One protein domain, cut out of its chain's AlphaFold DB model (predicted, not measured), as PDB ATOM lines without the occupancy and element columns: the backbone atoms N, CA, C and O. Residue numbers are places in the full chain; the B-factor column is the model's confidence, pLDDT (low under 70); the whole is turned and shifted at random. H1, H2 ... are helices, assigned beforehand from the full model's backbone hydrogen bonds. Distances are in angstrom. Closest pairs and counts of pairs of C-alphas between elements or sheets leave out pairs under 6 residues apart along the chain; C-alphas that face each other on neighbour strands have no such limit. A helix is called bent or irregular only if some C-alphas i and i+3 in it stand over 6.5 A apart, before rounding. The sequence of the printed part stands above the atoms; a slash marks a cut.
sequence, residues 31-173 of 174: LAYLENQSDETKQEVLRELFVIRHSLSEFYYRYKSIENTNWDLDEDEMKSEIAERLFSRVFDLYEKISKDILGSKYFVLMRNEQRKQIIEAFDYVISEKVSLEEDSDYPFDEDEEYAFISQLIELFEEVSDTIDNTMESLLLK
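What this domain is: This is residues 31 to 173 of the 174 residues of an uncharacterized protein of Paenibacillus paeoniae (UniProt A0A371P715). Four helical pieces, H6, H2a, H3b and H5, follow one another in space in that order as a curved array, each packed on the next at a shallow tilt and running opposite ways to it, in a domain that is flat in outline. At one end of the array the helical hairpin of H2b and H3a folds off at an angle, with H3a crossing H6; the short H1 packs on H6 and the short H4 on H2a toward the other end. The printed part has 143 residues with six named helices, H1 to H6, and no named strand; its class is all helix. It is only just compact, close to loose, with a radius of gyration of the C-alphas of 17.2 A and spans of 53 by 37 by 20 A.

How they stand to each other: H1, residues 31 to 35, touches residues 162 to 169 of H6, residues 142 to 171; the closest C-alphas are those of Leu 31 and Thr 162, 7.0 A apart. H2, residues 39 to 69, was assigned as one helix by its hydrogen bonds but is bent: C-alphas 55 and 58 are 7.3 A apart, and its arms H2a, residues 39 to 55, and H2b, residues 58 to 69, stand at a steep tilt of 55 degrees. H3, residues 75 to 102, likewise one helix by its hydrogen bonds, is bent with C-alphas 88 and 91 7.4 A apart; its arms H3a, residues 75 to 88, and H3b, residues 91 to 102, stand about perpendicular at 76 degrees. H3a is itself irregular, with C-alphas 85 and 88 7.4 A apart. H2a and H6 touch at a shallow tilt of 30 degrees, opposite ways, closest at the C-alphas of Arg 53 and Phe 156, 5.9 A. H2b and H3a form a hairpin, closest at the C-alphas of Ile 66 and Ile 82, 6.8 A. H3a touches H6 about perpendicular at 82 degrees, closest at the C-alphas of Ala 83 and Tyr 146, 5.3 A. H2a touches H3b at 6 degrees, opposite ways, closest at the C-alphas of Ile 52 and Asp 100, 6.3 A. H4, residues 105 to 109, touches H2a, closest at the C-alphas of Val 45 and Tyr 106, 5.4 A. H5, residues 112 to 134, touches H3b at 24 degrees, opposite ways, closest at the C-alphas of Ser 98 and Phe 122, 6.7 A. Every O i to N i+4 pair is within hydrogen-bond range in H1, H2a, H2b, H4, H5 and H6, against 9 of 10 in H3a and 7 of 8 in H3b.

Where its parts are: H1 begins at C-alpha 31, (290.562, 373.557, 222.916). H2a is 24.4 A long, H3a 20.7 A and H5 32.7 A. H6, 43.5 A long, ends at C-alpha 171, (289.435, 360.482, 215.078).

The domain as a whole: The C-alphas farthest apart, those of Asp 137 and Lys 173, are 58.0 A apart. The printed part has no cut and no long link. Residues 133 to 138, of which 133 and 134 belong to H5, stand free. The mean pLDDT of the printed part is 85.4; residues 31 to 35, 71, 136 to 138 and 172 to 173 are under 70.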
ATOM      1  N   LEU A  31     291.149 374.496 223.881       54.56
ATOM      2  CA  LEU A  31     290.562 373.557 222.916       54.56
ATOM      3  C   LEU A  31     290.039 374.279 221.665       54.56
ATOM      4  O   LEU A  31     290.381 373.892 220.551       54.56
ATOM      5  N   ALA A  32     289.325 375.396 221.834       58.34
ATOM      6  CA  ALA A  32     288.815 376.193 220.710       58.34
ATOM      7  C   ALA A  32     289.930 376.758 219.801       58.34
ATOM      8  O   ALA A  32     289.733 376.972 218.601       58.34
ATOM      9  N   TYR A  33     291.120 377.017 220.354       62.66
ATOM     10  CA  TYR A  33     292.267 377.450 219.557       62.66
ATOM     11  C   TYR A  33     292.932 376.274 218.832       62.66
ATOM     12  O   TYR A  33     293.276 376.412 217.656       62.66
ATOM     13  N   LEU A  34     293.059 375.120 219.500       65.06
ATOM     14  CA  LEU A  34     293.594 373.889 218.913       65.06
ATOM     15  C   LEU A  34     292.725 373.361 217.772       65.06
ATOM     16  O   LEU A  34     293.279 372.912 216.775       65.06
ATOM     17  N   GLU A  35     291.396 373.469 217.854       69.81
ATOM     18  CA  GLU A  35     290.457 373.022 216.810       69.81
ATOM     19  C   GLU A  35     290.811 373.544 215.407       69.81
ATOM     20  O   GLU A  35     290.700 372.797 214.426       69.81
ATOM     21  N   ASN A  36     291.308 374.784 215.339       71.56
ATOM     22  CA  ASN A  36     291.663 375.502 214.113       71.56
ATOM     23  C   ASN A  36     293.124 375.307 213.667       71.56
ATOM     24  O   ASN A  36     293.531 375.862 212.646       71.56
ATOM     25  N   GLN A  37     293.925 374.545 214.417       78.31
ATOM     26  CA  GLN A  37     295.310 374.250 214.057       78.31
ATOM     27  C   GLN A  37     295.410 373.078 213.078       78.31
ATOM     28  O   GLN A  37     294.509 372.239 212.982       78.31
ATOM     29  N   SER A  38     296.546 373.012 212.380       83.62
ATOM     30  CA  SER A  38     296.903 371.856 211.556       83.62
ATOM     31  C   SER A  38     296.967 370.576 212.398       83.62
ATOM     32  O   SER A  38     297.281 370.624 213.590       83.62
ATOM     33  N   ASP A  39     296.712 369.425 211.778       83.81
ATOM     34  CA  ASP A  39     296.777 368.139 212.479       83.81
ATOM     35  C   ASP A  39     298.194 367.834 212.990       83.81
ATOM     36  O   ASP A  39     298.344 367.246 214.058       83.81
ATOM     37  N   GLU A  40     299.235 368.308 212.298       84.44
ATOM     38  CA  GLU A  40     300.630 368.211 212.751       84.44
ATOM     39  C   GLU A  40     300.843 368.969 214.070       84.44
ATOM     40  O   GLU A  40     301.362 368.409 215.037       84.44
ATOM     41  N   THR A  41     300.336 370.205 214.162       83.38
ATOM     42  CA  THR A  41     300.363 370.992 215.406       83.38
ATOM     43  C   THR A  41     299.596 370.294 216.529       83.38
ATOM     44  O   THR A  41     300.065 370.258 217.665       83.38
ATOM     45  N   LYS A  42     298.418 369.725 216.236       82.94
ATOM     46  CA  LYS A  42     297.608 369.004 217.233       82.94
ATOM     47  C   LYS A  42     298.326 367.767 217.762       82.94
ATOM     48  O   LYS A  42     298.295 367.518 218.962       82.94
ATOM     49  N   GLN A  43     298.985 367.005 216.889       86.06
ATOM     50  CA  GLN A  43     299.765 365.831 217.284       86.06
ATOM     51  C   GLN A  43     300.957 366.202 218.169       86.06
ATOM     52  O   GLN A  43     301.255 365.485 219.121       86.06
ATOM     53  N   GLU A  44     301.635 367.309 217.869       85.19
ATOM     54  CA  GLU A  44     302.742 367.806 218.687       85.19
ATOM     55  C   GLU A  44     302.264 368.228 220.081       85.19
ATOM     56  O   GLU A  44     302.806 367.755 221.077       85.19
ATOM     57  N   VAL A  45     301.178 369.003 220.155       85.12
ATOM     58  CA  VAL A  45     300.555 369.392 221.431       85.12
ATOM     59  C   VAL A  45     300.097 368.170 222.226       85.12
ATOM     60  O   VAL A  45     300.351 368.088 223.424       85.12
ATOM     61  N   LEU A  46     299.478 367.179 221.577       88.31
ATOM     62  CA  LEU A  46     299.089 365.931 222.237       88.31
ATOM     63  C   LEU A  46     300.288 365.222 222.870       88.31
ATOM     64  O   LEU A  46     300.188 364.773 224.009       88.31
ATOM     65  N   ARG A  47     301.424 365.130 222.165       89.06
ATOM     66  CA  ARG A  47     302.645 364.518 222.719       89.06
ATOM     67  C   ARG A  47     303.102 365.233 223.986       89.06
ATOM     68  O   ARG A  47     303.417 364.563 224.962       89.06
ATOM     69  N   GLU A  48     303.107 366.562 223.982       88.19
ATOM     70  CA  GLU A  48     303.487 367.370 225.148       88.19
ATOM     71  C   GLU A  48     302.510 367.177 226.316       88.19
ATOM     72  O   GLU A  48     302.934 366.942 227.448       88.19
ATOM     73  N   LEU A  49     301.201 367.169 226.047       89.25
ATOM     74  CA  LEU A  49     300.183 366.903 227.066       89.25
ATOM     75  C   LEU A  49     300.318 365.496 227.665       89.25
ATOM     76  O   LEU A  49     300.179 365.330 228.877       89.25
ATOM     77  N   PHE A  50     300.645 364.478 226.860       93.06
ATOM     78  CA  PHE A  50     300.922 363.133 227.380       93.06
ATOM     79  C   PHE A  50     302.144 363.101 228.305       93.06
ATOM     80  O   PHE A  50     302.127 362.346 229.279       93.06
ATOM     81  N   VAL A  51     303.178 363.908 228.036       92.56
ATOM     82  CA  VAL A  51     304.343 364.043 228.927       92.56
ATOM     83  C   VAL A  51     303.920 364.648 230.265       92.56
ATOM     84  O   VAL A  51     304.213 364.061 231.306       92.56
ATOM     85  N   ILE A  52     303.156 365.745 230.246       90.44
ATOM     86  CA  ILE A  52     302.642 366.397 231.464       90.44
ATOM     87  C   ILE A  52     301.769 365.422 232.268       90.44
ATOM     88  O   ILE A  52     302.011 365.201 233.458       90.44
ATOM     89  N   ARG A  53     300.804 364.757 231.614       93.44
ATOM     90  CA  ARG A  53     299.940 363.750 232.254       93.44
ATOM     91  C   ARG A  53     300.754 362.620 232.870       93.44
ATOM     92  O   ARG A  53     300.457 362.171 233.975       93.44
ATOM     93  N   HIS A  54     301.781 362.145 232.168       95.50
ATOM     94  CA  HIS A  54     302.661 361.102 232.683       95.50
ATOM     95  C   HIS A  54     303.412 361.570 233.935       95.50
ATOM     96  O   HIS A  54     303.423 360.841 234.929       95.50
ATOM     97  N   SER A  55     303.960 362.789 233.924       93.56
ATOM     98  CA  SER A  55     304.632 363.389 235.080       93.56
ATOM     99  C   SER A  55     303.721 363.485 236.314       93.56
ATOM    100  O   SER A  55     304.206 363.257 237.420       93.56
ATOM    101  N   LEU A  56     302.422 363.744 236.130       94.94
ATOM    102  CA  LEU A  56     301.421 363.840 237.205       94.94
ATOM    103  C   LEU A  56     300.820 362.485 237.636       94.94
ATOM    104  O   LEU A  56     300.322 362.353 238.753       94.94
ATOM    105  N   SER A  57     300.862 361.465 236.774       96.62
ATOM    106  CA  SER A  57     300.092 360.222 236.947       96.62
ATOM    107  C   SER A  57     300.357 359.475 238.256       96.62
ATOM    108  O   SER A  57     299.419 359.029 238.914       96.62
ATOM    109  N   GLU A  58     301.622 359.346 238.664       96.31
ATOM    110  CA  GLU A  58     301.969 358.641 239.901       96.31
ATOM    111  C   GLU A  58     301.358 359.334 241.126       96.31
ATOM    112  O   GLU A  58     300.845 358.672 242.027       96.31
ATOM    113  N   PHE A  59     301.398 360.667 241.144       96.69
ATOM    114  CA  PHE A  59     300.847 361.477 242.221       96.69
ATOM    115  C   PHE A  59     299.319 361.354 242.268       96.69
ATOM    116  O   PHE A  59     298.763 361.034 243.318       96.69
ATOM    117  N   TYR A  60     298.660 361.470 241.110       97.56
ATOM    118  CA  TYR A  60     297.211 361.322 240.978       97.56
ATOM    119  C   TYR A  60     296.697 359.962 241.468       97.56
ATOM    120  O   TYR A  60     295.774 359.884 242.280       97.56
ATOM    121  N   TYR A  61     297.308 358.861 241.021       97.00
ATOM    122  CA  TYR A  61     296.836 357.532 241.418       97.00
ATOM    123  C   TYR A  61     297.138 357.206 242.884       97.00
ATOM    124  O   TYR A  61     296.389 356.445 243.498       97.00
ATOM    125  N   ARG A  62     298.182 357.799 243.478       95.56
ATOM    126  CA  ARG A  62     298.408 357.716 244.929       95.56
ATOM    127  C   ARG A  62     297.326 358.459 245.704       95.56
ATOM    128  O   ARG A  62     296.775 357.866 246.626       95.56
ATOM    129  N   TYR A  63     296.981 359.680 245.294       96.00
ATOM    130  CA  TYR A  63     295.847 360.426 245.850       96.00
ATOM    131  C   TYR A  63     294.565 359.586 245.802       96.00
ATOM    132  O   TYR A  63     293.973 359.309 246.843       96.00
ATOM    133  N   LYS A  64     294.208 359.049 244.625       95.19
ATOM    134  CA  LYS A  64     293.020 358.194 244.477       95.19
ATOM    135  C   LYS A  64     293.086 356.931 245.328       95.19
ATOM    136  O   LYS A  64     292.060 356.475 245.821       95.19
ATOM    137  N   SER A  65     294.263 356.340 245.516       93.50
ATOM    138  CA  SER A  65     294.403 355.182 246.401       93.50
ATOM    139  C   SER A  65     294.116 355.535 247.860       93.50
ATOM    140  O   SER A  65     293.520 354.714 248.553       93.50
ATOM    141  N   ILE A  66     294.543 356.709 248.331       91.75
ATOM    142  CA  ILE A  66     294.305 357.173 249.707       91.75
ATOM    143  C   ILE A  66     292.816 357.489 249.887       91.75
ATOM    144  O   ILE A  66     292.183 356.906 250.765       91.75
ATOM    145  N   GLU A  67     292.249 358.295 248.984       89.75
ATOM    146  CA  GLU A  67     290.823 358.662 248.949       89.75
ATOM    147  C   GLU A  67     289.917 357.415 248.997       89.75
ATOM    148  O   GLU A  67     288.977 357.350 249.781       89.75
ATOM    149  N   ASN A  68     290.243 356.366 248.230       87.81
ATOM    150  CA  ASN A  68     289.439 355.139 248.188       87.81
ATOM    151  C   ASN A  68     289.656 354.181 249.376       87.81
ATOM    152  O   ASN A  68     288.800 353.333 249.631       87.81
ATOM    153  N   THR A  69     290.796 354.247 250.073       85.56
ATOM    154  CA  THR A  69     291.092 353.329 251.195       85.56
ATOM    155  C   THR A  69     290.519 353.844 252.515       85.56
ATOM    156  O   THR A  69     290.239 353.043 253.406       85.56
ATOM    157  N   ASN A  70     290.279 355.152 252.618       78.56
ATOM    158  CA  ASN A  70     289.885 355.839 253.847       78.56
ATOM    159  C   ASN A  70     288.415 356.293 253.843       78.56
ATOM    160  O   ASN A  70     288.080 357.343 254.374       78.56
ATOM    161  N   TRP A  71     287.527 355.485 253.260       69.00
ATOM    162  CA  TRP A  71     286.092 355.776 253.107       69.00
ATOM    163  C   TRP A  71     285.316 355.948 254.429       69.00
ATOM    164  O   TRP A  71     284.177 356.411 254.399       69.00
ATOM    165  N   ASP A  72     285.918 355.562 255.556       82.50
ATOM    166  CA  ASP A  72     285.353 355.689 256.903       82.50
ATOM    167  C   ASP A  72     285.756 356.993 257.622       82.50
ATOM    168  O   ASP A  72     285.186 357.292 258.671       82.50
ATOM    169  N   LEU A  73     286.732 357.741 257.091       85.75
ATOM    170  CA  LEU A  73     287.151 359.029 257.651       85.75
ATOM    171  C   LEU A  73     286.166 360.131 257.261       85.75
ATOM    172  O   LEU A  73     285.534 360.075 256.199       85.75
ATOM    173  N   ASP A  74     286.051 361.152 258.108       88.88
ATOM    174  CA  ASP A  74     285.390 362.385 257.691       88.88
ATOM    175  C   ASP A  74     286.269 363.216 256.734       88.88
ATOM    176  O   ASP A  74     287.407 362.861 256.419       88.88
ATOM    177  N   GLU A  75     285.703 364.293 256.184       86.62
ATOM    178  CA  GLU A  75     286.379 365.107 255.168       86.62
ATOM    179  C   GLU A  75     287.675 365.739 255.690       86.62
ATOM    180  O   GLU A  75     288.655 365.807 254.947       86.62
ATOM    181  N   ASP A  76     287.686 366.183 256.946       88.00
ATOM    182  CA  ASP A  76     288.842 366.856 257.534       88.00
ATOM    183  C   ASP A  76     289.938 365.823 257.831       88.00
ATOM    184  O   ASP A  76     291.073 365.997 257.392       88.00
ATOM    185  N   GLU A  77     289.584 364.681 258.430       90.88
ATOM    186  CA  GLU A  77     290.508 363.561 258.658       90.88
ATOM    187  C   GLU A  77     291.116 363.027 257.348       90.88
ATOM    188  O   GLU A  77     292.304 362.699 257.280       90.88
ATOM    189  N   MET A  78     290.321 362.964 256.275       90.56
ATOM    190  CA  MET A  78     290.805 362.562 254.954       90.56
ATOM    191  C   MET A  78     291.813 363.569 254.383       90.56
ATOM    192  O   MET A  78     292.819 363.149 253.802       90.56
ATOM    193  N   LYS A  79     291.568 364.879 254.535       89.56
ATOM    194  CA  LYS A  79     292.498 365.926 254.078       89.56
ATOM    195  C   LYS A  79     293.823 365.849 254.820       89.56
ATOM    196  O   LYS A  79     294.857 365.837 254.152       89.56
ATOM    197  N   SER A  80     293.791 365.715 256.147       91.00
ATOM    198  CA  SER A  80     294.994 365.560 256.976       91.00
ATOM    199  C   SER A  80     295.835 364.364 256.519       91.00
ATOM    200  O   SER A  80     297.033 364.490 256.273       91.00
ATOM    201  N   GLU A  81     295.199 363.208 256.301       92.00
ATOM    202  CA  GLU A  81     295.882 361.986 255.861       92.00
ATOM    203  C   GLU A  81     296.500 362.125 254.455       92.00
ATOM    204  O   GLU A  81     297.566 361.573 254.157       92.00
ATOM    205  N   ILE A  82     295.831 362.854 253.558       94.00
ATOM    206  CA  ILE A  82     296.343 363.150 252.215       94.00
ATOM    207  C   ILE A  82     297.542 364.102 252.293       94.00
ATOM    208  O   ILE A  82     298.556 363.841 251.633       94.00
ATOM    209  N   ALA A  83     297.436 365.163 253.096       92.75
ATOM    210  CA  ALA A  83     298.492 366.144 253.329       92.75
ATOM    211  C   ALA A  83     299.764 365.463 253.852       92.75
ATOM    212  O   ALA A  83     300.794 365.477 253.167       92.75
ATOM    213  N   GLU A  84     299.651 364.702 254.946       91.81
ATOM    214  CA  GLU A  84     300.775 363.993 255.576       91.81
ATOM    215  C   GLU A  84     301.520 363.077 254.588       91.81
ATOM    216  O   GLU A  84     302.754 362.987 254.583       91.81
ATOM    217  N   ARG A  85     300.784 362.393 253.704       92.81
ATOM    218  CA  ARG A  85     301.367 361.399 252.790       92.81
ATOM    219  C   ARG A  85     301.929 361.974 251.500       92.81
ATOM    220  O   ARG A  85     302.813 361.344 250.906       92.81
ATOM    221  N   LEU A  86     301.390 363.088 251.009       95.81
ATOM    222  CA  LEU A  86     301.698 363.584 249.664       95.81
ATOM    223  C   LEU A  86     302.441 364.917 249.652       95.81
ATOM    224  O   LEU A  86     303.183 365.150 248.691       95.81
ATOM    225  N   PHE A  87     302.303 365.755 250.685       93.50
ATOM    226  CA  PHE A  87     302.795 367.133 250.648       93.50
ATOM    227  C   PHE A  87     304.306 367.223 250.407       93.50
ATOM    228  O   PHE A  87     304.766 368.011 249.583       93.50
ATOM    229  N   SER A  88     305.083 366.305 250.991       92.25
ATOM    230  CA  SER A  88     306.543 366.230 250.797       92.25
ATOM    231  C   SER A  88     307.009 366.147 249.333       92.25
ATOM    232  O   SER A  88     308.166 366.443 249.046       92.25
ATOM    233  N   ARG A  89     306.139 365.746 248.394       94.12
ATOM    234  CA  ARG A  89     306.460 365.622 246.958       94.12
ATOM    235  C   ARG A  89     305.923 366.768 246.101       94.12
ATOM    236  O   ARG A  89     306.199 366.796 244.902       94.12
ATOM    237  N   VAL A  90     305.140 367.671 246.683       93.38
ATOM    238  CA  VAL A  90     304.392 368.708 245.961       93.38
ATOM    239  C   VAL A  90     305.334 369.660 245.235       93.38
ATOM    240  O   VAL A  90     305.243 369.798 244.016       93.38
ATOM    241  N   PHE A  91     306.284 370.269 245.946       93.19
ATOM    242  CA  PHE A  91     307.170 371.277 245.357       93.19
ATOM    243  C   PHE A  91     308.081 370.710 244.264       93.19
ATOM    244  O   PHE A  91     308.270 371.350 243.228       93.19
ATOM    245  N   ASP A  92     308.591 369.492 244.448       93.44
ATOM    246  CA  ASP A  92     309.387 368.800 243.427       93.44
ATOM    247  C   ASP A  92     308.567 368.541 242.157       93.44
ATOM    248  O   ASP A  92     309.062 368.680 241.032       93.44
ATOM    249  N   LEU A  93     307.292 368.180 242.324       94.50
ATOM    250  CA  LEU A  93     306.392 367.956 241.203       94.50
ATOM    251  C   LEU A  93     306.043 369.270 240.493       94.50
ATOM    252  O   LEU A  93     306.094 369.309 239.264       94.50
ATOM    253  N   TYR A  94     305.788 370.357 241.225       92.50
ATOM    254  CA  TYR A  94     305.606 371.687 240.631       92.50
ATOM    255  C   TYR A  94     306.829 372.145 239.837       92.50
ATOM    256  O   TYR A  94     306.683 372.639 238.718       92.50
ATOM    257  N   GLU A  95     308.040 371.947 240.361       91.31
ATOM    258  CA  GLU A  95     309.267 372.317 239.651       91.31
ATOM    259  C   GLU A  95     309.450 371.502 238.362       91.31
ATOM    260  O   GLU A  95     309.896 372.019 237.335       91.31
ATOM    261  N   LYS A  96     309.095 370.216 238.393       92.25
ATOM    262  CA  LYS A  96     309.134 369.362 237.204       92.25
ATOM    263  C   LYS A  96     308.106 369.812 236.163       92.25
ATOM    264  O   LYS A  96     308.449 369.989 234.996       92.25
ATOM    265  N   ILE A  97     306.862 370.018 236.586       91.81
ATOM    266  CA  ILE A  97     305.747 370.356 235.697       91.81
ATOM    267  C   ILE A  97     305.887 371.763 235.121       91.81
ATOM    268  O   ILE A  97     305.543 371.970 233.959       91.81
ATOM    269  N   SER A  98     306.446 372.718 235.867       90.62
ATOM    270  CA  SER A  98     306.709 374.059 235.338       90.62
ATOM    271  C   SER A  98     307.677 374.020 234.155       90.62
ATOM    272  O   SER A  98     307.440 374.691 233.155       90.62
ATOM    273  N   LYS A  99     308.711 373.171 234.203       90.38
ATOM    274  CA  LYS A  99     309.640 372.964 233.079       90.38
ATOM    275  C   LYS A  99     308.932 372.335 231.880       90.38
ATOM    276  O   LYS A  99     309.095 372.831 230.764       90.38
ATOM    277  N   ASP A 100     308.130 371.296 232.117       88.56
ATOM    278  CA  ASP A 100     307.365 370.610 231.069       88.56
ATOM    279  C   ASP A 100     306.367 371.572 230.390       88.56
ATOM    280  O   ASP A 100     306.282 371.611 229.164       88.56
ATOM    281  N   ILE A 101     305.652 372.400 231.164       87.56
ATOM    282  CA  ILE A 101     304.645 373.342 230.653       87.56
ATOM    283  C   ILE A 101     305.292 374.561 230.000       87.56
ATOM    284  O   ILE A 101     305.008 374.841 228.837       87.56
ATOM    285  N   LEU A 102     306.160 375.294 230.700       88.19
ATOM    286  CA  LEU A 102     306.722 376.552 230.188       88.19
ATOM    287  C   LEU A 102     307.635 376.329 228.973       88.19
ATOM    288  O   LEU A 102     307.768 377.220 228.133       88.19
ATOM    289  N   GLY A 103     308.237 375.141 228.862       85.94
ATOM    290  CA  GLY A 103     309.029 374.727 227.704       85.94
ATOM    291  C   GLY A 103     308.210 374.187 226.526       85.94
ATOM    292  O   GLY A 103     308.777 373.971 225.456       85.94
ATOM    293  N   SER A 104     306.905 373.963 226.699       82.69
ATOM    294  CA  SER A 104     306.056 373.334 225.681       82.69
ATOM    295  C   SER A 104     305.637 374.302 224.573       82.69
ATOM    296  O   SER A 104     305.366 375.489 224.797       82.69
ATOM    297  N   LYS A 105     305.485 373.779 223.355       79.00
ATOM    298  CA  LYS A 105     304.824 374.500 222.264       79.00
ATOM    299  C   LYS A 105     303.363 374.779 222.600       79.00
ATOM    300  O   LYS A 105     302.844 375.827 222.214       79.00
ATOM    301  N   TYR A 106     302.715 373.896 223.357       77.81
ATOM    302  CA  TYR A 106     301.377 374.105 223.898       77.81
ATOM    303  C   TYR A 106     301.263 375.449 224.630       77.81
ATOM    304  O   TYR A 106     300.390 376.251 224.293       77.81
ATOM    305  N   PHE A 107     302.197 375.767 225.527       83.75
ATOM    306  CA  PHE A 107     302.239 377.056 226.227       83.75
ATOM    307  C   PHE A 107     302.432 378.248 225.273       83.75
ATOM    308  O   PHE A 107     301.772 379.286 225.400       83.75
ATOM    309  N   VAL A 108     303.274 378.101 224.246       82.56
ATOM    310  CA  VAL A 108     303.478 379.131 223.207       82.56
ATOM    311  C   VAL A 108     302.204 379.396 222.390       82.56
ATOM    312  O   VAL A 108     301.986 380.518 221.923       82.56
ATOM    313  N   LEU A 109     301.329 378.404 222.247       75.38
ATOM    314  CA  LEU A 109     300.068 378.531 221.512       75.38
ATOM    315  C   LEU A 109     298.921 379.108 222.355       75.38
ATOM    316  O   LEU A 109     297.907 379.526 221.798       75.38
ATOM    317  N   MET A 110     299.071 379.175 223.680       78.50
ATOM    318  CA  MET A 110     298.070 379.778 224.562       78.50
ATOM    319  C   MET A 110     297.941 381.295 224.371       78.50
ATOM    320  O   MET A 110     298.835 381.979 223.864       78.50
ATOM    321  N   ARG A 111     296.825 381.862 224.844       78.81
ATOM    322  CA  ARG A 111     296.658 383.321 224.897       78.81
ATOM    323  C   ARG A 111     297.597 383.933 225.936       78.81
ATOM    324  O   ARG A 111     297.910 383.312 226.947       78.81
ATOM    325  N   ASN A 112     297.983 385.194 225.722       79.81
ATOM    326  CA  ASN A 112     298.846 385.938 226.651       79.81
ATOM    327  C   ASN A 112     298.313 385.942 228.091       79.81
ATOM    328  O   ASN A 112     299.091 385.792 229.023       79.81
ATOM    329  N   GLU A 113     297.000 386.096 228.264       80.00
ATOM    330  CA  GLU A 113     296.349 386.102 229.580       80.00
ATOM    331  C   GLU A 113     296.530 384.762 230.305       80.00
ATOM    332  O   GLU A 113     296.926 384.748 231.464       80.00
ATOM    333  N   GLN A 114     296.339 383.645 229.598       74.81
ATOM    334  CA  GLN A 114     296.507 382.295 230.148       74.81
ATOM    335  C   GLN A 114     297.969 382.010 230.489       74.81
ATOM    336  O   GLN A 114     298.275 381.506 231.563       74.81
ATOM    337  N   ARG A 115     298.894 382.387 229.596       82.62
ATOM    338  CA  ARG A 115     300.328 382.259 229.871       82.62
ATOM    339  C   ARG A 115     300.738 383.010 231.128       82.62
ATOM    340  O   ARG A 115     301.511 382.487 231.921       82.62
ATOM    341  N   LYS A 116     300.235 384.237 231.285       83.62
ATOM    342  CA  LYS A 116     300.522 385.075 232.446       83.62
ATOM    343  C   LYS A 116     300.022 384.416 233.733       83.62
ATOM    344  O   LYS A 116     300.794 384.333 234.674       83.62
ATOM    345  N   GLN A 117     298.799 383.885 233.729       79.69
ATOM    346  CA  GLN A 117     298.235 383.160 234.874       79.69
ATOM    347  C   GLN A 117     299.079 381.940 235.265       79.69
ATOM    348  O   GLN A 117     299.376 381.751 236.437       79.69
ATOM    349  N   ILE A 118     299.518 381.144 234.284       81.56
ATOM    350  CA  ILE A 118     300.370 379.971 234.531       81.56
ATOM    351  C   ILE A 118     301.719 380.379 235.137       81.56
ATOM    352  O   ILE A 118     302.174 379.749 236.087       81.56
ATOM    353  N   ILE A 119     302.357 381.428 234.604       84.75
ATOM    354  CA  ILE A 119     303.623 381.942 235.149       84.75
ATOM    355  C   ILE A 119     303.419 382.427 236.587       84.75
ATOM    356  O   ILE A 119     304.159 382.009 237.469       84.75
ATOM    357  N   GLU A 120     302.395 383.249 236.833       83.44
ATOM    358  CA  GLU A 120     302.093 383.784 238.167       83.44
ATOM    359  C   GLU A 120     301.815 382.666 239.183       83.44
ATOM    360  O   GLU A 120     302.265 382.753 240.324       83.44
ATOM    361  N   ALA A 121     301.137 381.591 238.770       80.31
ATOM    362  CA  ALA A 121     300.893 380.439 239.630       80.31
ATOM    363  C   ALA A 121     302.188 379.694 239.996       80.31
ATOM    364  O   ALA A 121     302.383 379.344 241.159       80.31
ATOM    365  N   PHE A 122     303.097 379.474 239.039       86.75
ATOM    366  CA  PHE A 122     304.386 378.847 239.343       86.75
ATOM    367  C   PHE A 122     305.288 379.749 240.185       86.75
ATOM    368  O   PHE A 122     305.893 379.260 241.137       86.75
ATOM    369  N   ASP A 123     305.348 381.047 239.886       84.31
ATOM    370  CA  ASP A 123     306.122 382.017 240.668       84.31
ATOM    371  C   ASP A 123     305.638 382.061 242.123       84.31
ATOM    372  O   ASP A 123     306.456 382.086 243.044       84.31
ATOM    373  N   TYR A 124     304.318 381.998 242.338       85.06
ATOM    374  CA  TYR A 124     303.733 381.892 243.672       85.06
ATOM    375  C   TYR A 124     304.213 380.635 244.405       85.06
ATOM    376  O   TYR A 124     304.770 380.743 245.491       85.06
ATOM    377  N   VAL A 125     304.074 379.450 243.801       85.44
ATOM    378  CA  VAL A 125     304.481 378.188 244.447       85.44
ATOM    379  C   VAL A 125     305.973 378.181 244.792       85.44
ATOM    380  O   VAL A 125     306.364 377.696 245.852       85.44
ATOM    381  N   ILE A 126     306.820 378.731 243.917       85.38
ATOM    382  CA  ILE A 126     308.255 378.858 244.190       85.38
ATOM    383  C   ILE A 126     308.514 379.830 245.345       85.38
ATOM    384  O   ILE A 126     309.354 379.538 246.192       85.38
ATOM    385  N   SER A 127     307.787 380.949 245.413       85.81
ATOM    386  CA  SER A 127     307.870 381.878 246.545       85.81
ATOM    387  C   SER A 127     307.486 381.199 247.861       85.81
ATOM    388  O   SER A 127     308.195 381.355 248.847       85.81
ATOM    389  N   GLU A 128     306.409 380.415 247.869       85.62
ATOM    390  CA  GLU A 128     305.951 379.671 249.049       85.62
ATOM    391  C   GLU A 128     306.967 378.609 249.497       85.62
ATOM    392  O   GLU A 128     307.258 378.492 250.687       85.62
ATOM    393  N   LYS A 129     307.596 377.899 248.547       86.12
ATOM    394  CA  LYS A 129     308.704 376.975 248.843       86.12
ATOM    395  C   LYS A 129     309.862 377.689 249.546       86.12
ATOM    396  O   LYS A 129     310.366 377.191 250.546       86.12
ATOM    397  N   VAL A 130     310.285 378.842 249.019       85.62
ATOM    398  CA  VAL A 130     311.389 379.628 249.595       85.62
ATOM    399  C   VAL A 130     311.029 380.123 250.994       85.62
ATOM    400  O   VAL A 130     311.840 379.983 251.903       85.62
ATOM    401  N   SER A 131     309.808 380.628 251.194       83.56
ATOM    402  CA  SER A 131     309.329 381.061 252.512       83.56
ATOM    403  C   SER A 131     309.407 379.937 253.551       83.56
ATOM    404  O   SER A 131     309.896 380.165 254.654       83.56
ATOM    405  N   LEU A 132     308.998 378.716 253.184       83.12
ATOM    406  CA  LEU A 132     309.060 377.544 254.065       83.12
ATOM    407  C   LEU A 132     310.505 377.141 254.417       83.12
ATOM    408  O   LEU A 132     310.774 376.686 255.528       83.12
ATOM    409  N   GLU A 133     311.439 377.287 253.473       81.81
ATOM    410  CA  GLU A 133     312.863 376.991 253.687       81.81
ATOM    411  C   GLU A 133     313.564 378.053 254.558       81.81
ATOM    412  O   GLU A 133     314.503 377.723 255.287       81.81
ATOM    413  N   GLU A 134     313.127 379.316 254.487       77.06
ATOM    414  CA  GLU A 134     313.729 380.449 255.205       77.06
ATOM    415  C   GLU A 134     313.157 380.671 256.615       77.06
ATOM    416  O   GLU A 134     313.899 381.111 257.498       77.06
ATOM    417  N   ASP A 135     311.878 380.354 256.850       71.19
ATOM    418  CA  ASP A 135     311.195 380.564 258.133       71.19
ATOM    419  C   ASP A 135     310.427 379.308 258.584       71.19
ATOM    420  O   ASP A 135     309.224 379.150 258.370       71.19
ATOM    421  N   SER A 136     311.137 378.397 259.260       63.47
ATOM    422  CA  SER A 136     310.552 377.160 259.795       63.47
ATOM    423  C   SER A 136     309.571 377.376 260.953       63.47
ATOM    424  O   SER A 136     308.960 376.409 261.411       63.47
ATOM    425  N   ASP A 137     309.452 378.603 261.472       68.62
ATOM    426  CA  ASP A 137     308.578 378.904 262.611       68.62
ATOM    427  C   ASP A 137     307.097 379.022 262.193       68.62
ATOM    428  O   ASP A 137     306.213 379.043 263.057       68.62
ATOM    429  N   TYR A 138     306.817 379.032 260.884       68.56
ATOM    430  CA  TYR A 138     305.474 379.074 260.304       68.56
ATOM    431  C   TYR A 138     305.280 377.969 259.248       68.56
ATOM    432  O   TYR A 138     305.290 378.257 258.052       68.56
ATOM    433  N   PRO A 139     305.114 376.697 259.664       79.19
ATOM    434  CA  PRO A 139     304.753 375.631 258.735       79.19
ATOM    435  C   PRO A 139     303.353 375.867 258.153       79.19
ATOM    436  O   PRO A 139     302.502 376.462 258.822       79.19
ATOM    437  N   PHE A 140     303.122 375.360 256.940       82.81
ATOM    438  CA  PHE A 140     301.784 375.292 256.358       82.81
ATOM    439  C   PHE A 140     300.856 374.480 257.261       82.81
ATOM    440  O   PHE A 140     301.271 373.474 257.846       82.81
ATOM    441  N   ASP A 141     299.609 374.925 257.392       87.12
ATOM    442  CA  ASP A 141     298.574 374.081 257.981       87.12
ATOM    443  C   ASP A 141     298.048 373.050 256.967       87.12
ATOM    444  O   ASP A 141     298.314 373.120 255.766       87.12
ATOM    445  N   GLU A 142     297.323 372.042 257.453       85.12
ATOM    446  CA  GLU A 142     296.846 370.929 256.620       85.12
ATOM    447  C   GLU A 142     295.927 371.396 255.477       85.12
ATOM    448  O   GLU A 142     295.931 370.793 254.403       85.12
ATOM    449  N   ASP A 143     295.176 372.487 255.674       86.44
ATOM    450  CA  ASP A 143     294.328 373.074 254.634       86.44
ATOM    451  C   ASP A 143     295.185 373.694 253.518       86.44
ATOM    452  O   ASP A 143     294.892 373.525 252.328       86.44
ATOM    453  N   GLU A 144     296.257 374.398 253.889       87.12
ATOM    454  CA  GLU A 144     297.231 374.969 252.957       87.12
ATOM    455  C   GLU A 144     297.981 373.873 252.186       87.12
ATOM    456  O   GLU A 144     298.066 373.931 250.955       87.12
ATOM    457  N   GLU A 145     298.458 372.832 252.872       89.12
ATOM    458  CA  GLU A 145     299.119 371.683 252.240       89.12
ATOM    459  C   GLU A 145     298.188 370.972 251.244       89.12
ATOM    460  O   GLU A 145     298.560 370.707 250.090       89.12
ATOM    461  N   TYR A 146     296.949 370.706 251.664       89.00
ATOM    462  CA  TYR A 146     295.935 370.063 250.835       89.00
ATOM    463  C   TYR A 146     295.568 370.899 249.603       89.00
ATOM    464  O   TYR A 146     295.301 370.338 248.533       89.00
ATOM    465  N   ALA A 147     295.592 372.230 249.710       87.06
ATOM    466  CA  ALA A 147     295.322 373.114 248.580       87.06
ATOM    467  C   ALA A 147     296.339 372.919 247.444       87.06
ATOM    468  O   ALA A 147     295.938 372.793 246.284       87.06
ATOM    469  N   PHE A 148     297.637 372.818 247.752       88.12
ATOM    470  CA  PHE A 148     298.653 372.545 246.728       88.12
ATOM    471  C   PHE A 148     298.511 371.145 246.116       88.12
ATOM    472  O   PHE A 148     298.719 370.959 244.915       88.12
ATOM    473  N   ILE A 149     298.140 370.149 246.925       92.56
ATOM    474  CA  ILE A 149     297.885 368.787 246.439       92.56
ATOM    475  C   ILE A 149     296.719 368.803 245.450       92.56
ATOM    476  O   ILE A 149     296.856 368.304 244.334       92.56
ATOM    477  N   SER A 150     295.601 369.420 245.835       89.88
ATOM    478  CA  SER A 150     294.380 369.490 245.027       89.88
ATOM    479  C   SER A 150     294.618 370.163 243.678       89.88
ATOM    480  O   SER A 150     294.168 369.655 242.657       89.88
ATOM    481  N   GLN A 151     295.418 371.228 243.633       87.12
ATOM    482  CA  GLN A 151     295.790 371.897 242.381       87.12
ATOM    483  C   GLN A 151     296.524 370.972 241.392       87.12
ATOM    484  O   GLN A 151     296.279 371.022 240.186       87.12
ATOM    485  N   LEU A 152     297.416 370.100 241.876       91.62
ATOM    486  CA  LEU A 152     298.107 369.122 241.028       91.62
ATOM    487  C   LEU A 152     297.160 368.021 240.523       91.62
ATOM    488  O   LEU A 152     297.347 367.509 239.415       91.62
ATOM    489  N   ILE A 153     296.145 367.665 241.319       93.88
ATOM    490  CA  ILE A 153     295.084 366.727 240.928       93.88
ATOM    491  C   ILE A 153     294.192 367.345 239.851       93.88
ATOM    492  O   ILE A 153     294.005 366.726 238.803       93.88
ATOM    493  N   GLU A 154     293.726 368.577 240.055       88.69
ATOM    494  CA  GLU A 154     292.939 369.326 239.069       88.69
ATOM    495  C   GLU A 154     293.695 369.450 237.741       88.69
ATOM    496  O   GLU A 154     293.147 369.150 236.680       88.69
ATOM    497  N   LEU A 155     294.991 369.779 237.783       87.44
ATOM    498  CA  LEU A 155     295.817 369.859 236.578       87.44
ATOM    499  C   LEU A 155     295.889 368.521 235.822       87.44
ATOM    500  O   LEU A 155     295.871 368.508 234.588       87.44
ATOM    501  N   PHE A 156     295.975 367.386 236.526       92.31
ATOM    502  CA  PHE A 156     295.965 366.068 235.882       92.31
ATOM    503  C   PHE A 156     294.651 365.818 235.134       92.31
ATOM    504  O   PHE A 156     294.672 365.316 234.003       92.31
ATOM    505  N   GLU A 157     293.525 366.155 235.759       89.69
ATOM    506  CA  GLU A 157     292.190 365.968 235.189       89.69
ATOM    507  C   GLU A 157     291.995 366.870 233.967       89.69
ATOM    508  O   GLU A 157     291.652 366.379 232.892       89.69
ATOM    509  N   GLU A 158     292.365 368.147 234.060       85.00
ATOM    510  CA  GLU A 158     292.263 369.088 232.940       85.00
ATOM    511  C   GLU A 158     293.142 368.702 231.741       85.00
ATOM    512  O   GLU A 158     292.725 368.815 230.578       85.00
ATOM    513  N   VAL A 159     294.366 368.226 231.994       87.50
ATOM    514  CA  VAL A 159     295.253 367.720 230.935       87.50
ATOM    515  C   VAL A 159     294.658 366.465 230.296       87.50
ATOM    516  O   VAL A 159     294.701 366.332 229.070       87.50
ATOM    517  N   SER A 160     294.091 365.561 231.096       90.00
ATOM    518  CA  SER A 160     293.457 364.332 230.604       90.00
ATOM    519  C   SER A 160     292.249 364.641 229.724       90.00
ATOM    520  O   SER A 160     292.199 364.178 228.585       90.00
ATOM    521  N   ASP A 161     291.366 365.526 230.179       86.06
ATOM    522  CA  ASP A 161     290.219 365.993 229.402       86.06
ATOM    523  C   ASP A 161     290.661 366.660 228.095       86.06
ATOM    524  O   ASP A 161     290.065 366.452 227.035       86.06
ATOM    525  N   THR A 162     291.725 367.466 228.131       82.75
ATOM    526  CA  THR A 162     292.240 368.132 226.926       82.75
ATOM    527  C   THR A 162     292.778 367.122 225.911       82.75
ATOM    528  O   THR A 162     292.547 367.284 224.706       82.75
ATOM    529  N   ILE A 163     293.457 366.068 226.377       87.69
ATOM    530  CA  ILE A 163     293.913 364.962 225.527       87.69
ATOM    531  C   ILE A 163     292.717 364.271 224.881       87.69
ATOM    532  O   ILE A 163     292.687 364.163 223.654       87.69
ATOM    533  N   ASP A 164     291.737 363.848 225.676       88.50
ATOM    534  CA  ASP A 164     290.605 363.055 225.192       88.50
ATOM    535  C   ASP A 164     289.789 363.838 224.155       88.50
ATOM    536  O   ASP A 164     289.592 363.363 223.033       88.50
ATOM    537  N   ASN A 165     289.466 365.104 224.444       84.31
ATOM    538  CA  ASN A 165     288.782 365.994 223.498       84.31
ATOM    539  C   ASN A 165     289.584 366.206 222.196       84.31
ATOM    540  O   ASN A 165     289.020 366.247 221.096       84.31
ATOM    541  N   THR A 166     290.911 366.348 222.291       82.69
ATOM    542  CA  THR A 166     291.762 366.553 221.105       82.69
ATOM    543  C   THR A 166     291.880 365.273 220.273       82.69
ATOM    544  O   THR A 166     291.872 365.343 219.041       82.69
ATOM    545  N   MET A 167     291.947 364.098 220.911       85.69
ATOM    546  CA  MET A 167     291.945 362.812 220.207       85.69
ATOM    547  C   MET A 167     290.618 362.553 219.495       85.69
ATOM    548  O   MET A 167     290.631 362.174 218.324       85.69
ATOM    549  N   GLU A 168     289.481 362.791 220.155       84.25
ATOM    550  CA  GLU A 168     288.155 362.653 219.536       84.25
ATOM    551  C   GLU A 168     288.030 363.524 218.279       84.25
ATOM    552  O   GLU A 168     287.587 363.050 217.230       84.25
ATOM    553  N   SER A 169     288.514 364.771 218.341       78.00
ATOM    554  CA  SER A 169     288.548 365.694 217.197       78.00
ATOM    555  C   SER A 169     289.345 365.156 215.999       78.00
ATOM    556  O   SER A 169     288.963 365.384 214.848       78.00
ATOM    557  N   LEU A 170     290.452 364.448 216.252       79.56
ATOM    558  CA  LEU A 170     291.294 363.856 215.206       79.56
ATOM    559  C   LEU A 170     290.704 362.555 214.643       79.56
ATOM    560  O   LEU A 170     290.867 362.273 213.457       79.56
ATOM    561  N   LEU A 171     290.021 361.764 215.475       77.00
ATOM    562  CA  LEU A 171     289.435 360.482 215.078       77.00
ATOM    563  C   LEU A 171     288.130 360.646 214.291       77.00
ATOM    564  O   LEU A 171     287.919 359.909 213.336       77.00
ATOM    565  N   LEU A 172     287.287 361.629 214.631       64.00
ATOM    566  CA  LEU A 172     285.994 361.878 213.966       64.00
ATOM    567  C   LEU A 172     286.107 362.528 212.571       64.00
ATOM    568  O   LEU A 172     285.090 362.736 211.910       64.00
ATOM    569  N   LYS A 173     287.318 362.885 212.126       55.78
ATOM    570  CA  LYS A 173     287.582 363.433 210.782       55.78
ATOM    571  C   LYS A 173     288.031 362.386 209.754       55.78
ATOM    572  O   LYS A 173     288.169 362.746 208.584       55.78
TER     573      LYS A 173